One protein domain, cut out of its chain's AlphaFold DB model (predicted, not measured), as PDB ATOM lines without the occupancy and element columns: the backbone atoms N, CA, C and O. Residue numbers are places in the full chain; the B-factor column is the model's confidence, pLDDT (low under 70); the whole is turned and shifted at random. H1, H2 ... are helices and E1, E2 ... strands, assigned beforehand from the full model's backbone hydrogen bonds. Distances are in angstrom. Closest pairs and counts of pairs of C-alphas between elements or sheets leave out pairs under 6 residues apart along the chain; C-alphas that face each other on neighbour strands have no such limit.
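This is residues 41 to 159 of the 162 residues of an uncharacterized protein of Loa loa (UniProt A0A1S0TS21). This is a domain with little regular structure, in which the small sheet E2-E3-E5 and the strand pair E1-E4 follow each other end to end, E1 running on into E2, while H2 grazes the larger sheet with its residues 104 to 108, and long stretches with no named element, residues 41 to 74, 110 to 121 and 135 to 154, make up much of the rest. The 119 printed residues hold E1, E2, H1, H2, E3, E4 and E5 in that order, 38 residues in named elements, class mixed, both sheets antiparallel. It is only just compact, close to loose: radius of gyration of the C-alphas 15.8 A, spans 45 by 38 by 22 A.

E3, residues 122 to 127, is antiparallel to E2, residues 81 to 83 (N 82 to O 126, 2.9 A), and E5, residues 155 to 158 (N 123 to O 157, 3.0 A). E1, residues 75 to 78, runs on into E2 at 19 degrees and is antiparallel to E4, residues 131 to 134 (N 76 to O 133, 2.9 A). H2, residues 97 to 109, only grazes the larger sheet; its closest C-alpha pair with E2 is Phe 108 and Val 81, 6.9 A. H1, residues 89 to 92, is close to H2 but not clearly touching (C-alphas 91 and 100, 7.3 A). Every O i to N i+4 pair in H2 is within hydrogen-bond range; H1 is too short for one.

H2 spans 18.7 A and E3 16.3 A. C-alpha 75 is at (111.975, 104.547, 189.073), C-alpha 158 at (139.640, 129.451, 193.134).

The printed part has no cut. The links H2 to E3 and E4 to E5 are long. Confidence is under 70 in 26 residues, among them 86 to 99.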
ATOM      1  N   GLN A  41     106.775 115.494 195.240       86.88
ATOM      2  CA  GLN A  41     105.841 114.839 194.334       86.88
ATOM      3  C   GLN A  41     106.517 114.715 192.977       86.88
ATOM      4  O   GLN A  41     106.618 115.694 192.240       86.88
ATOM      5  N   LEU A  42     106.995 113.513 192.672       85.44
ATOM      6  CA  LEU A  42     107.625 113.229 191.391       85.44
ATOM      7  C   LEU A  42     106.562 113.201 190.289       85.44
ATOM      8  O   LEU A  42     105.507 112.582 190.445       85.44
ATOM      9  N   LYS A  43     106.849 113.871 189.172       87.69
ATOM     10  CA  LYS A  43     106.045 113.820 187.949       87.69
ATOM     11  C   LYS A  43     106.897 113.232 186.830       87.69
ATOM     12  O   LYS A  43     108.121 113.299 186.872       87.69
ATOM     13  N   ALA A  44     106.238 112.625 185.848       86.25
ATOM     14  CA  ALA A  44     106.930 112.108 184.677       86.25
ATOM     15  C   ALA A  44     107.612 113.254 183.916       86.25
ATOM     16  O   ALA A  44     107.038 114.337 183.790       86.25
ATOM     17  N   ASP A  45     108.823 112.991 183.424       86.94
ATOM     18  CA  ASP A  45     109.615 113.891 182.579       86.94
ATOM     19  C   ASP A  45     109.922 115.274 183.190       86.94
ATOM     20  O   ASP A  45     110.222 116.224 182.465       86.94
ATOM     21  N   THR A  46     109.878 115.412 184.523       88.00
ATOM     22  CA  THR A  46     110.288 116.642 185.218       88.00
ATOM     23  C   THR A  46     111.476 116.416 186.144       88.00
ATOM     24  O   THR A  46     111.638 115.356 186.745       88.00
ATOM     25  N   ILE A  47     112.306 117.454 186.270       87.38
ATOM     26  CA  ILE A  47     113.372 117.525 187.269       87.38
ATOM     27  C   ILE A  47     112.865 118.375 188.431       87.38
ATOM     28  O   ILE A  47     112.442 119.523 188.241       87.38
ATOM     29  N   GLU A  48     112.918 117.802 189.628       88.75
ATOM     30  CA  GLU A  48     112.584 118.482 190.874       88.75
ATOM     31  C   GLU A  48     113.869 118.796 191.641       88.75
ATOM     32  O   GLU A  48     114.666 117.904 191.931       88.75
ATOM     33  N   TYR A  49     114.062 120.071 191.979       85.69
ATOM     34  CA  TYR A  49     115.230 120.536 192.721       85.69
ATOM     35  C   TYR A  49     114.878 120.785 194.183       85.69
ATOM     36  O   TYR A  49     113.853 121.395 194.495       85.69
ATOM     37  N   VAL A  50     115.771 120.367 195.077       86.81
ATOM     38  CA  VAL A  50     115.671 120.620 196.516       86.81
ATOM     39  C   VAL A  50     117.002 121.118 197.039       86.81
ATOM     40  O   VAL A  50     118.045 120.548 196.735       86.81
ATOM     41  N   GLY A  51     116.947 122.166 197.856       85.38
ATOM     42  CA  GLY A  51     118.093 122.684 198.591       85.38
ATOM     43  C   GLY A  51     117.878 122.563 200.092       85.38
ATOM     44  O   GLY A  51     116.799 122.879 200.595       85.38
ATOM     45  N   PHE A  52     118.921 122.145 200.802       84.25
ATOM     46  CA  PHE A  52     118.959 122.123 202.258       84.25
ATOM     47  C   PHE A  52     120.118 122.999 202.741       84.25
ATOM     48  O   PHE A  52     121.267 122.561 202.683       84.25
ATOM     49  N   PRO A  53     119.857 124.239 203.193       82.62
ATOM     50  CA  PRO A  53     120.902 125.057 203.790       82.62
ATOM     51  C   PRO A  53     121.298 124.476 205.149       82.62
ATOM     52  O   PRO A  53     120.448 124.261 206.016       82.62
ATOM     53  N   HIS A  54     122.592 124.230 205.341       80.25
ATOM     54  CA  HIS A  54     123.132 123.734 206.599       80.25
ATOM     55  C   HIS A  54     124.507 124.343 206.863       80.25
ATOM     56  O   HIS A  54     125.363 124.370 205.978       80.25
ATOM     57  N   SER A  55     124.731 124.820 208.086       80.12
ATOM     58  CA  SER A  55     126.055 125.270 208.508       80.12
ATOM     59  C   SER A  55     126.966 124.060 208.713       80.12
ATOM     60  O   SER A  55     126.598 123.119 209.412       80.12
ATOM     61  N   ALA A  56     128.167 124.089 208.141       78.94
ATOM     62  CA  ALA A  56     129.139 123.007 208.256       78.94
ATOM     63  C   ALA A  56     130.474 123.515 208.814       78.94
ATOM     64  O   ALA A  56     130.866 124.663 208.596       78.94
ATOM     65  N   LEU A  57     131.180 122.640 209.527       80.75
ATOM     66  CA  LEU A  57     132.552 122.841 209.984       80.75
ATOM     67  C   LEU A  57     133.457 121.783 209.345       80.75
ATOM     68  O   LEU A  57     133.003 120.835 208.704       80.75
ATOM     69  N   ASN A  58     134.767 121.936 209.524       78.31
ATOM     70  CA  ASN A  58     135.706 120.910 209.094       78.31
ATOM     71  C   ASN A  58     135.415 119.589 209.831       78.31
ATOM     72  O   ASN A  58     135.351 119.576 211.059       78.31
ATOM     73  N   GLY A  59     135.248 118.500 209.078       78.06
ATOM     74  CA  GLY A  59     134.867 117.189 209.607       78.06
ATOM     75  C   GLY A  59     133.360 116.957 209.738       78.06
ATOM     76  O   GLY A  59     132.966 115.950 210.315       78.06
ATOM     77  N   THR A  60     132.507 117.853 209.228       79.94
ATOM     78  CA  THR A  60     131.066 117.576 209.127       79.94
ATOM     79  C   THR A  60     130.811 116.432 208.144       79.94
ATOM     80  O   THR A  60     131.199 116.508 206.980       79.94
ATOM     81  N   GLU A  61     130.122 115.394 208.613       80.50
ATOM     82  CA  GLU A  61     129.625 114.291 207.790       80.50
ATOM     83  C   GLU A  61     128.167 114.554 207.402       80.50
ATOM     84  O   GLU A  61     127.363 115.003 208.222       80.50
ATOM     85  N   VAL A  62     127.829 114.288 206.141       80.31
ATOM     86  CA  VAL A  62     126.478 114.475 205.604       80.31
ATOM     87  C   VAL A  62     125.937 113.123 205.179       80.31
ATOM     88  O   VAL A  62     126.587 112.390 204.438       80.31
ATOM     89  N   GLU A  63     124.726 112.812 205.627       84.25
ATOM     90  CA  GLU A  63     124.015 111.601 205.244       84.25
ATOM     91  C   GLU A  63     122.711 111.978 204.536       84.25
ATOM     92  O   GLU A  63     121.897 112.735 205.068       84.25
ATOM     93  N   ILE A  64     122.513 111.453 203.327       85.00
ATOM     94  CA  ILE A  64     121.320 111.713 202.519       85.00
ATOM     95  C   ILE A  64     120.474 110.443 202.493       85.00
ATOM     96  O   ILE A  64     120.912 109.388 202.031       85.00
ATOM     97  N   ARG A  65     119.238 110.555 202.989       87.06
ATOM     98  CA  ARG A  65     118.249 109.473 203.005       87.06
ATOM     99  C   ARG A  65     117.095 109.785 202.066       87.06
ATOM    100  O   ARG A  65     116.517 110.868 202.127       87.06
ATOM    101  N   LEU A  66     116.717 108.800 201.262       86.81
ATOM    102  CA  LEU A  66     115.507 108.821 200.448       86.81
ATOM    103  C   LEU A  66     114.495 107.846 201.037       86.81
ATOM    104  O   LEU A  66     114.828 106.689 201.287       86.81
ATOM    105  N   GLN A  67     113.263 108.309 201.238       87.44
ATOM    106  CA  GLN A  67     112.164 107.489 201.734       87.44
ATOM    107  C   GLN A  67     110.965 107.588 200.795       87.44
ATOM    108  O   GLN A  67     110.462 108.682 200.530       87.44
ATOM    109  N   CYS A  68     110.495 106.437 200.318       86.06
ATOM    110  CA  CYS A  68     109.268 106.340 199.534       86.06
ATOM    111  C   CYS A  68     108.068 106.183 200.475       86.06
ATOM    112  O   CYS A  68     108.145 105.467 201.472       86.06
ATOM    113  N   ILE A  69     106.970 106.885 200.176       81.25
ATOM    114  CA  ILE A  69     105.737 106.825 200.980       81.25
ATOM    115  C   ILE A  69     105.007 105.497 200.742       81.25
ATOM    116  O   ILE A  69     104.537 104.886 201.697       81.25
ATOM    117  N   ASP A  70     104.977 105.048 199.485       74.94
ATOM    118  CA  ASP A  70     104.310 103.823 199.050       74.94
ATOM    119  C   ASP A  70     105.298 102.888 198.337       74.94
ATOM    120  O   ASP A  70     106.232 103.348 197.671       74.94
ATOM    121  N   ASP A  71     105.026 101.581 198.400       70.56
ATOM    122  CA  ASP A  71     105.766 100.496 197.725       70.56
ATOM    123  C   ASP A  71     105.451 100.444 196.209       70.56
ATOM    124  O   ASP A  71     105.128  99.415 195.608       70.56
ATOM    125  N   SER A  72     105.465 101.624 195.594       76.06
ATOM    126  CA  SER A  72     105.155 101.865 194.189       76.06
ATOM    127  C   SER A  72     106.340 101.515 193.284       76.06
ATOM    128  O   SER A  72     107.499 101.711 193.646       76.06
ATOM    129  N   ASP A  73     106.060 101.024 192.073       82.19
ATOM    130  CA  ASP A  73     107.088 100.729 191.062       82.19
ATOM    131  C   ASP A  73     107.511 102.002 190.310       82.19
ATOM    132  O   ASP A  73     107.367 102.130 189.095       82.19
ATOM    133  N   VAL A  74     107.960 103.001 191.070       85.31
ATOM    134  CA  VAL A  74     108.465 104.270 190.542       85.31
ATOM    135  C   VAL A  74     109.983 104.198 190.497       85.31
ATOM    136  O   VAL A  74     110.633 103.916 191.506       85.31
ATOM    137  N   THR A  75     110.534 104.474 189.316       88.94
ATOM    138  CA  THR A  75     111.975 104.547 189.073       88.94
ATOM    139  C   THR A  75     112.358 105.976 188.718       88.94
ATOM    140  O   THR A  75     111.733 106.582 187.852       88.94
ATOM    141  N   PHE A  76     113.379 106.516 189.374       89.38
ATOM    142  CA  PHE A  76     113.849 107.885 189.172       89.38
ATOM    143  C   PHE A  76     115.364 107.963 189.350       89.38
ATOM    144  O   PHE A  76     115.985 107.053 189.897       89.38
ATOM    145  N   GLN A  77     115.964 109.043 188.857       90.38
ATOM    146  CA  GLN A  77     117.380 109.324 189.065       90.38
ATOM    147  C   GLN A  77     117.540 110.394 190.138       90.38
ATOM    148  O   GLN A  77     116.759 111.343 190.194       90.38
ATOM    149  N   VAL A  78     118.555 110.238 190.979       89.06
ATOM    150  CA  VAL A  78     118.948 111.239 191.966       89.06
ATOM    151  C   VAL A  78     120.400 111.607 191.737       89.06
ATOM    152  O   VAL A  78     121.257 110.754 191.517       89.06
ATOM    153  N   GLN A  79     120.655 112.903 191.807       89.38
ATOM    154  CA  GLN A  79     121.977 113.497 191.821       89.38
ATOM    155  C   GLN A  79     121.988 114.542 192.929       89.38
ATOM    156  O   GLN A  79     120.978 115.214 193.155       89.38
ATOM    157  N   TYR A  80     123.111 114.686 193.621       88.69
ATOM    158  CA  TYR A  80     123.244 115.687 194.667       88.69
ATOM    159  C   TYR A  80     124.526 116.495 194.504       88.69
ATOM    160  O   TYR A  80     125.526 116.033 193.952       88.69
ATOM    161  N   VAL A  81     124.458 117.730 194.991       88.12
ATOM    162  CA  VAL A  81     125.553 118.693 194.991       88.12
ATOM    163  C   VAL A  81     125.752 119.181 196.419       88.12
ATOM    164  O   VAL A  81     124.791 119.564 197.087       88.12
ATOM    165  N   ILE A  82     127.001 119.182 196.881       87.56
ATOM    166  CA  ILE A  82     127.407 119.832 198.127       87.56
ATOM    167  C   ILE A  82     128.286 121.011 197.739       87.56
ATOM    168  O   ILE A  82     129.311 120.847 197.079       87.56
ATOM    169  N   ARG A  83     127.877 122.213 198.140       85.69
ATOM    170  CA  ARG A  83     128.553 123.453 197.769       85.69
ATOM    171  C   ARG A  83     128.637 124.387 198.964       85.69
ATOM    172  O   ARG A  83     127.656 124.555 199.685       85.69
ATOM    173  N   SER A  84     129.788 125.026 199.158       83.25
ATOM    174  CA  SER A  84     129.898 126.124 200.121       83.25
ATOM    175  C   SER A  84     129.175 127.362 199.605       83.25
ATOM    176  O   SER A  84     129.353 127.746 198.448       83.25
ATOM    177  N   SER A  85     128.452 128.036 200.488       76.69
ATOM    178  CA  SER A  85     127.882 129.358 200.242       76.69
ATOM    179  C   SER A  85     128.486 130.368 201.222       76.69
ATOM    180  O   SER A  85     128.706 130.016 202.385       76.69
ATOM    181  N   PRO A  86     128.776 131.609 200.792       65.44
ATOM    182  CA  PRO A  86     129.273 132.666 201.675       65.44
ATOM    183  C   PRO A  86     128.217 133.162 202.677       65.44
ATOM    184  O   PRO A  86     128.582 133.786 203.673       65.44
ATOM    185  N   CYS A  87     126.923 132.946 202.411       64.38
ATOM    186  CA  CYS A  87     125.832 133.572 203.147       64.38
ATOM    187  C   CYS A  87     124.586 132.679 203.177       64.38
ATOM    188  O   CYS A  87     123.976 132.428 202.142       64.38
ATOM    189  N   ASP A  88     124.090 132.379 204.379       60.31
ATOM    190  CA  ASP A  88     122.791 131.722 204.603       60.31
ATOM    191  C   ASP A  88     121.632 132.416 203.848       60.31
ATOM    192  O   ASP A  88     120.675 131.778 203.407       60.31
ATOM    193  N   LYS A  89     121.737 133.738 203.630       62.59
ATOM    194  CA  LYS A  89     120.752 134.551 202.894       62.59
ATOM    195  C   LYS A  89     120.439 134.041 201.483       62.59
ATOM    196  O   LYS A  89     119.332 134.300 201.021       62.59
ATOM    197  N   GLU A  90     121.354 133.319 200.831       63.34
ATOM    198  CA  GLU A  90     121.122 132.716 199.508       63.34
ATOM    199  C   GLU A  90     119.909 131.771 199.485       63.34
ATOM    200  O   GLU A  90     119.264 131.626 198.449       63.34
ATOM    201  N   PHE A  91     119.563 131.167 200.628       60.88
ATOM    202  CA  PHE A  91     118.560 130.101 200.704       60.88
ATOM    203  C   PHE A  91     117.317 130.450 201.538       60.88
ATOM    204  O   PHE A  91     116.301 129.767 201.417       60.88
ATOM    205  N   PHE A  92     117.359 131.499 202.369       57.97
ATOM    206  CA  PHE A  92     116.273 131.835 203.309       57.97
ATOM    207  C   PHE A  92     115.344 132.981 202.861       57.97
ATOM    208  O   PHE A  92     114.446 133.361 203.615       57.97
ATOM    209  N   ASP A  93     115.504 133.537 201.654       54.97
ATOM    210  CA  ASP A  93     114.627 134.613 201.169       54.97
ATOM    211  C   ASP A  93     113.276 134.050 200.663       54.97
ATOM    212  O   ASP A  93     113.095 133.683 199.499       54.97
ATOM    213  N   ALA A  94     112.309 133.943 201.581       44.16
ATOM    214  CA  ALA A  94     111.013 133.275 201.406       44.16
ATOM    215  C   ALA A  94     110.103 133.858 200.295       44.16
ATOM    216  O   ALA A  94     109.107 133.234 199.934       44.16
ATOM    217  N   GLY A  95     110.431 135.022 199.719       50.62
ATOM    218  CA  GLY A  95     109.658 135.664 198.642       50.62
ATOM    219  C   GLY A  95     109.969 135.173 197.219       50.62
ATOM    220  O   GLY A  95     109.385 135.674 196.260       50.62
ATOM    221  N   ARG A  96     110.904 134.228 197.053       55.97
ATOM    222  CA  ARG A  96     111.598 133.971 195.779       55.97
ATOM    223  C   ARG A  96     111.489 132.534 195.252       55.97
ATOM    224  O   ARG A  96     112.409 132.070 194.594       55.97
ATOM    225  N   HIS A  97     110.394 131.807 195.481       56.06
ATOM    226  CA  HIS A  97     110.288 130.380 195.093       56.06
ATOM    227  C   HIS A  97     110.709 130.059 193.639       56.06
ATOM    228  O   HIS A  97     111.348 129.037 193.409       56.06
ATOM    229  N   VAL A  98     110.424 130.941 192.671       58.06
ATOM    230  CA  VAL A  98     110.899 130.787 191.279       58.06
ATOM    231  C   VAL A  98     112.423 130.931 191.183       58.06
ATOM    232  O   VAL A  98     113.086 130.093 190.586       58.06
ATOM    233  N   GLN A  99     112.994 131.933 191.852       65.38
ATOM    234  CA  GLN A  99     114.437 132.188 191.826       65.38
ATOM    235  C   GLN A  99     115.222 131.133 192.612       65.38
ATOM    236  O   GLN A  99     116.372 130.881 192.284       65.38
ATOM    237  N   VAL A 100     114.613 130.482 193.612       72.62
ATOM    238  CA  VAL A 100     115.226 129.333 194.298       72.62
ATOM    239  C   VAL A 100     115.395 128.175 193.320       72.62
ATOM    240  O   VAL A 100     116.457 127.569 193.295       72.62
ATOM    241  N   LYS A 101     114.399 127.889 192.471       76.12
ATOM    242  CA  LYS A 101     114.533 126.842 191.450       76.12
ATOM    243  C   LYS A 101     115.639 127.173 190.446       76.12
ATOM    244  O   LYS A 101     116.460 126.306 190.165       76.12
ATOM    245  N   ASP A 102     115.678 128.406 189.945       79.81
ATOM    246  CA  ASP A 102     116.704 128.841 188.989       79.81
ATOM    247  C   ASP A 102     118.109 128.809 189.610       79.81
ATOM    248  O   ASP A 102     119.061 128.362 188.973       79.81
ATOM    249  N   LEU A 103     118.230 129.213 190.877       80.31
ATOM    250  CA  LEU A 103     119.478 129.161 191.637       80.31
ATOM    251  C   LEU A 103     119.934 127.721 191.892       80.31
ATOM    252  O   LEU A 103     121.109 127.409 191.723       80.31
ATOM    253  N   LEU A 104     119.013 126.834 192.277       84.06
ATOM    254  CA  LEU A 104     119.329 125.418 192.440       84.06
ATOM    255  C   LEU A 104     119.782 124.832 191.108       84.06
ATOM    256  O   LEU A 104     120.845 124.235 191.065       84.06
ATOM    257  N   ASN A 105     119.053 125.079 190.017       87.19
ATOM    258  CA  ASN A 105     119.462 124.646 188.684       87.19
ATOM    259  C   ASN A 105     120.869 125.152 188.321       87.19
ATOM    260  O   ASN A 105     121.697 124.378 187.847       87.19
ATOM    261  N   PHE A 106     121.175 126.418 188.618       86.44
ATOM    262  CA  PHE A 106     122.510 126.977 188.416       86.44
ATOM    263  C   PHE A 106     123.593 126.181 189.156       86.44
ATOM    264  O   PHE A 106     124.632 125.893 188.572       86.44
ATOM    265  N   TYR A 107     123.352 125.753 190.398       85.00
ATOM    266  CA  TYR A 107     124.322 124.948 191.151       85.00
ATOM    267  C   TYR A 107     124.577 123.554 190.575       85.00
ATOM    268  O   TYR A 107     125.629 122.977 190.850       85.00
ATOM    269  N   PHE A 108     123.648 123.013 189.788       88.00
ATOM    270  CA  PHE A 108     123.850 121.746 189.087       88.00
ATOM    271  C   PHE A 108     124.556 121.933 187.737       88.00
ATOM    272  O   PHE A 108     125.384 121.095 187.383       88.00
ATOM    273  N   GLU A 109     124.264 123.009 187.004       88.25
ATOM    274  CA  GLU A 109     124.778 123.240 185.642       88.25
ATOM    275  C   GLU A 109     126.120 123.992 185.607       88.25
ATOM    276  O   GLU A 109     126.968 123.718 184.759       88.25
ATOM    277  N   HIS A 110     126.343 124.914 186.545       85.88
ATOM    278  CA  HIS A 110     127.489 125.824 186.564       85.88
ATOM    279  C   HIS A 110     128.380 125.583 187.786       85.88
ATOM    280  O   HIS A 110     128.449 126.379 188.722       85.88
ATOM    281  N   GLU A 111     129.092 124.457 187.761       80.12
ATOM    282  CA  GLU A 111     129.888 123.933 188.883       80.12
ATOM    283  C   GLU A 111     130.922 124.941 189.427       80.12
ATOM    284  O   GLU A 111     131.159 125.012 190.635       80.12
ATOM    285  N   TRP A 112     131.498 125.759 188.540       80.69
ATOM    286  CA  TRP A 112     132.623 126.655 188.838       80.69
ATOM    287  C   TRP A 112     132.262 128.142 188.862       80.69
ATOM    288  O   TRP A 112     133.139 128.983 189.052       80.69
ATOM    289  N   GLU A 113     130.990 128.481 188.663       82.50
ATOM    290  CA  GLU A 113     130.551 129.870 188.565       82.50
ATOM    291  C   GLU A 113     129.889 130.353 189.864       82.50
ATOM    292  O   GLU A 113     129.440 129.582 190.724       82.50
ATOM    293  N   ILE A 114     129.838 131.676 190.009       78.62
ATOM    294  CA  ILE A 114     129.148 132.360 191.099       78.62
ATOM    295  C   ILE A 114     127.819 132.895 190.564       78.62
ATOM    296  O   ILE A 114     127.819 133.549 189.518       78.62
ATOM    297  N   PRO A 115     126.689 132.670 191.259       77.50
ATOM    298  CA  PRO A 115     125.432 133.276 190.859       77.50
ATOM    299  C   PRO A 115     125.539 134.807 190.885       77.50
ATOM    300  O   PRO A 115     126.177 135.373 191.778       77.50
ATOM    301  N   PRO A 116     124.879 135.510 189.954       74.56
ATOM    302  CA  PRO A 116     124.947 136.961 189.887       74.56
ATOM    303  C   PRO A 116     124.468 137.603 191.198       74.56
ATOM    304  O   PRO A 116     123.393 137.284 191.706       74.56
ATOM    305  N   GLY A 117     125.259 138.542 191.722       72.94
ATOM    306  CA  GLY A 117     124.961 139.271 192.962       72.94
ATOM    307  C   GLY A 117     125.703 138.777 194.206       72.94
ATOM    308  O   GLY A 117     125.532 139.374 195.269       72.94
ATOM    309  N   TYR A 118     126.543 137.747 194.075       73.81
ATOM    310  CA  TYR A 118     127.425 137.265 195.138       73.81
ATOM    311  C   TYR A 118     128.895 137.375 194.724       73.81
ATOM    312  O   TYR A 118     129.205 137.379 193.535       73.81
ATOM    313  N   ASP A 119     129.788 137.484 195.707       74.31
ATOM    314  CA  ASP A 119     131.228 137.633 195.489       74.31
ATOM    315  C   ASP A 119     132.007 136.823 196.535       74.31
ATOM    316  O   ASP A 119     131.827 137.000 197.745       74.31
ATOM    317  N   TYR A 120     132.819 135.878 196.065       78.31
ATOM    318  CA  TYR A 120     133.711 135.060 196.881       78.31
ATOM    319  C   TYR A 120     134.868 134.506 196.049       78.31
ATOM    320  O   TYR A 120     134.720 134.129 194.895       78.31
ATOM    321  N   THR A 121     136.040 134.383 196.672       80.94
ATOM    322  CA  THR A 121     137.278 133.969 195.983       80.94
ATOM    323  C   THR A 121     137.441 132.457 195.861       80.94
ATOM    324  O   THR A 121     138.264 131.979 195.075       80.94
ATOM    325  N   LYS A 122     136.707 131.684 196.669       82.31
ATOM    326  CA  LYS A 122     136.817 130.224 196.722       82.31
ATOM    327  C   LYS A 122     135.464 129.569 196.928       82.31
ATOM    328  O   LYS A 122     134.657 130.058 197.715       82.31
ATOM    329  N   ILE A 123     135.288 128.418 196.292       85.00
ATOM    330  CA  ILE A 123     134.180 127.499 196.545       85.00
ATOM    331  C   ILE A 123     134.710 126.118 196.898       85.00
ATOM    332  O   ILE A 123     135.694 125.658 196.324       85.00
ATOM    333  N   LEU A 124     134.044 125.467 197.844       85.69
ATOM    334  CA  LEU A 124     134.072 124.022 198.006       85.69
ATOM    335  C   LEU A 124     132.909 123.453 197.207       85.69
ATOM    336  O   LEU A 124     131.776 123.902 197.389       85.69
ATOM    337  N   PHE A 125     133.191 122.489 196.343       86.69
ATOM    338  CA  PHE A 125     132.193 121.894 195.470       86.69
ATOM    339  C   PHE A 125     132.357 120.377 195.391       86.69
ATOM    340  O   PHE A 125     133.468 119.848 195.382       86.69
ATOM    341  N   TYR A 126     131.229 119.682 195.350       86.81
ATOM    342  CA  TYR A 126     131.124 118.254 195.114       86.81
ATOM    343  C   TYR A 126     129.826 117.973 194.372       86.81
ATOM    344  O   TYR A 126     128.779 118.501 194.746       86.81
ATOM    345  N   LYS A 127     129.883 117.095 193.375       87.75
ATOM    346  CA  LYS A 127     128.720 116.628 192.626       87.75
ATOM    347  C   LYS A 127     128.811 115.126 192.441       87.75
ATOM    348  O   LYS A 127     129.823 114.616 191.961       87.75
ATOM    349  N   SER A 128     127.745 114.431 192.815       86.88
ATOM    350  CA  SER A 128     127.656 112.987 192.638       86.88
ATOM    351  C   SER A 128     127.416 112.625 191.174       86.88
ATOM    352  O   SER A 128     126.910 113.425 190.376       86.88
ATOM    353  N   GLN A 129     127.691 111.370 190.828       86.31
ATOM    354  CA  GLN A 129     127.125 110.800 189.609       86.31
ATOM    355  C   GLN A 129     125.606 110.618 189.774       86.31
ATOM    356  O   GLN A 129     125.131 110.441 190.904       86.31
ATOM    357  N   PRO A 130     124.822 110.666 188.683       88.06
ATOM    358  CA  PRO A 130     123.417 110.287 188.726       88.06
ATOM    359  C   PRO A 130     123.270 108.816 189.118       88.06
ATOM    360  O   PRO A 130     123.894 107.937 188.525       88.06
ATOM    361  N   GLN A 131     122.413 108.547 190.095       87.06
ATOM    362  CA  GLN A 131     122.128 107.206 190.589       87.06
ATOM    363  C   GLN A 131     120.653 106.878 190.369       87.06
ATOM    364  O   GLN A 131     119.779 107.713 190.601       87.06
ATOM    365  N   GLN A 132     120.366 105.665 189.902       88.12
ATOM    366  CA  GLN A 132     119.001 105.215 189.653       88.12
ATOM    367  C   GLN A 132     118.426 104.537 190.897       88.12
ATOM    368  O   GLN A 132     119.027 103.618 191.445       88.12
ATOM    369  N   PHE A 133     117.228 104.953 191.302       86.44
ATOM    370  CA  PHE A 133     116.505 104.411 192.445       86.44
ATOM    371  C   PHE A 133     115.149 103.866 192.012       86.44
ATOM    372  O   PHE A 133     114.472 104.455 191.169       86.44
ATOM    373  N   ASN A 134     114.740 102.759 192.630       87.44
ATOM    374  CA  ASN A 134     113.405 102.190 192.492       87.44
ATOM    375  C   ASN A 134     112.777 102.034 193.887       87.44
ATOM    376  O   ASN A 134     113.371 101.417 194.773       87.44
ATOM    377  N   CYS A 135     111.583 102.601 194.085       85.25
ATOM    378  CA  CYS A 135     110.907 102.605 195.390       85.25
ATOM    379  C   CYS A 135     110.535 101.208 195.904       85.25
ATOM    380  O   CYS A 135     110.549 100.974 197.108       85.25
ATOM    381  N   ARG A 136     110.243 100.266 195.007       84.19
ATOM    382  CA  ARG A 136     109.870  98.894 195.364       84.19
ATOM    383  C   ARG A 136     111.075  98.061 195.806       84.19
ATOM    384  O   ARG A 136     110.943  97.159 196.626       84.19
ATOM    385  N   GLN A 137     112.254  98.341 195.250       78.56
ATOM    386  CA  GLN A 137     113.499  97.641 195.593       78.56
ATOM    387  C   GLN A 137     114.132  98.157 196.890       78.56
ATOM    388  O   GLN A 137     114.904  97.445 197.526       78.56
ATOM    389  N   SER A 138     113.813  99.388 197.286       72.31
ATOM    390  CA  SER A 138     114.419 100.054 198.437       72.31
ATOM    391  C   SER A 138     113.750  99.776 199.780       72.31
ATOM    392  O   SER A 138     114.244 100.249 200.803       72.31
ATOM    393  N   HIS A 139     112.622  99.059 199.799       66.56
ATOM    394  CA  HIS A 139     111.838  98.791 201.014       66.56
ATOM    395  C   HIS A 139     111.563 100.052 201.859       66.56
ATOM    396  O   HIS A 139     111.484  99.998 203.088       66.56
ATOM    397  N   GLY A 140     111.438 101.208 201.201       59.31
ATOM    398  CA  GLY A 140     111.077 102.471 201.832       59.31
ATOM    399  C   GLY A 140     112.226 103.302 202.415       59.31
ATOM    400  O   GLY A 140     111.945 104.416 202.844       59.31
ATOM    401  N   MET A 141     113.493 102.863 202.415       64.31
ATOM    402  CA  MET A 141     114.616 103.735 202.806       64.31
ATOM    403  C   MET A 141     115.921 103.372 202.095       64.31
ATOM    404  O   MET A 141     116.418 102.259 202.240       64.31
ATOM    405  N   VAL A 142     116.525 104.338 201.395       70.31
ATOM    406  CA  VAL A 142     117.869 104.197 200.812       70.31
ATOM    407  C   VAL A 142     118.791 105.280 201.333       70.31
ATOM    408  O   VAL A 142     118.431 106.458 201.353       70.31
ATOM    409  N   LEU A 143     119.992 104.867 201.727       66.19
ATOM    410  CA  LEU A 143     121.120 105.769 201.903       66.19
ATOM    411  C   LEU A 143     121.704 106.044 200.526       66.19
ATOM    412  O   LEU A 143     122.114 105.108 199.843       66.19
ATOM    413  N   VAL A 144     121.744 107.312 200.127       70.06
ATOM    414  CA  VAL A 144     122.481 107.694 198.925       70.06
ATOM    415  C   VAL A 144     123.958 107.501 199.253       70.06
ATOM    416  O   VAL A 144     124.538 108.267 200.020       70.06
ATOM    417  N   GLN A 145     124.533 106.418 198.746       66.00
ATOM    418  CA  GLN A 145     125.953 106.131 198.869       66.00
ATOM    419  C   GLN A 145     126.585 106.408 197.519       66.00
ATOM    420  O   GLN A 145     126.071 105.971 196.493       66.00
ATOM    421  N   ASP A 146     127.700 107.126 197.504       63.50
ATOM    422  CA  ASP A 146     128.560 107.050 196.335       63.50
ATOM    423  C   ASP A 146     129.280 105.706 196.357       63.50
ATOM    424  O   ASP A 146     130.139 105.444 197.200       63.50
ATOM    425  N   ASP A 147     128.928 104.853 195.397       60.44
ATOM    426  CA  ASP A 147     129.671 103.628 195.093       60.44
ATOM    427  C   ASP A 147     131.073 103.935 194.527       60.44
ATOM    428  O   ASP A 147     131.894 103.034 194.324       60.44
ATOM    429  N   GLU A 148     131.383 105.213 194.289       56.62
ATOM    430  CA  GLU A 148     132.699 105.673 193.882       56.62
ATOM    431  C   GLU A 148     133.724 105.473 194.999       56.62
ATOM    432  O   GLU A 148     133.832 106.229 195.967       56.62
ATOM    433  N   ARG A 149     134.533 104.428 194.826       56.75
ATOM    434  CA  ARG A 149     135.765 104.233 195.580       56.75
ATOM    435  C   ARG A 149     136.958 104.556 194.682       56.75
ATOM    436  O   ARG A 149     137.077 103.949 193.616       56.75
ATOM    437  N   PRO A 150     137.882 105.429 195.117       56.75
ATOM    438  CA  PRO A 150     137.927 106.110 196.417       56.75
ATOM    439  C   PRO A 150     136.916 107.263 196.543       56.75
ATOM    440  O   PRO A 150     136.602 107.913 195.551       56.75
ATOM    441  N   LEU A 151     136.475 107.540 197.781       67.12
ATOM    442  CA  LEU A 151     135.657 108.716 198.105       67.12
ATOM    443  C   LEU A 151     136.375 109.977 197.612       67.12
ATOM    444  O   LEU A 151     137.513 110.243 198.016       67.12
ATOM    445  N   ARG A 152     135.722 110.741 196.733       69.25
ATOM    446  CA  ARG A 152     136.271 111.994 196.214       69.25
ATOM    447  C   ARG A 152     136.045 113.108 197.243       69.25
ATOM    448  O   ARG A 152     134.899 113.346 197.619       69.25
ATOM    449  N   PRO A 153     137.104 113.770 197.746       72.31
ATOM    450  CA  PRO A 153     136.930 114.910 198.637       72.31
ATOM    451  C   PRO A 153     136.291 116.085 197.884       72.31
ATOM    452  O   PRO A 153     136.393 116.169 196.662       72.31
ATOM    453  N   LEU A 154     135.679 117.015 198.624       80.50
ATOM    454  CA  LEU A 154     135.234 118.295 198.065       80.50
ATOM    455  C   LEU A 154     136.414 119.027 197.419       80.50
ATOM    456  O   LEU A 154     137.485 119.163 198.020       80.50
ATOM    457  N   GLU A 155     136.199 119.535 196.213       82.44
ATOM    458  CA  GLU A 155     137.208 120.268 195.464       82.44
ATOM    459  C   GLU A 155     137.178 121.745 195.860       82.44
ATOM    460  O   GLU A 155     136.118 122.372 195.902       82.44
ATOM    461  N   ILE A 156     138.353 122.310 196.163       84.19
ATOM    462  CA  ILE A 156     138.503 123.755 196.350       84.19
ATOM    463  C   ILE A 156     138.769 124.370 194.986       84.19
ATOM    464  O   ILE A 156     139.832 124.157 194.400       84.19
ATOM    465  N   HIS A 157     137.851 125.203 194.527       82.81
ATOM    466  CA  HIS A 157     138.037 125.988 193.322       82.81
ATOM    467  C   HIS A 157     138.297 127.448 193.667       82.81
ATOM    468  O   HIS A 157     137.593 128.039 194.484       82.81
ATOM    469  N   VAL A 158     139.329 128.021 193.044       82.44
ATOM    470  CA  VAL A 158     139.640 129.451 193.134       82.44
ATOM    471  C   VAL A 158     138.951 130.143 191.972       82.44
ATOM    472  O   VAL A 158     139.300 129.898 190.817       82.44
ATOM    473  N   VAL A 159     137.989 131.001 192.290       79.38
ATOM    474  CA  VAL A 159     137.240 131.746 191.282       79.38
ATOM    475  C   VAL A 159     138.179 132.786 190.685       79.38
ATOM    476  O   VAL A 159     138.772 133.590 191.405       79.38
TER     477      VAL A 159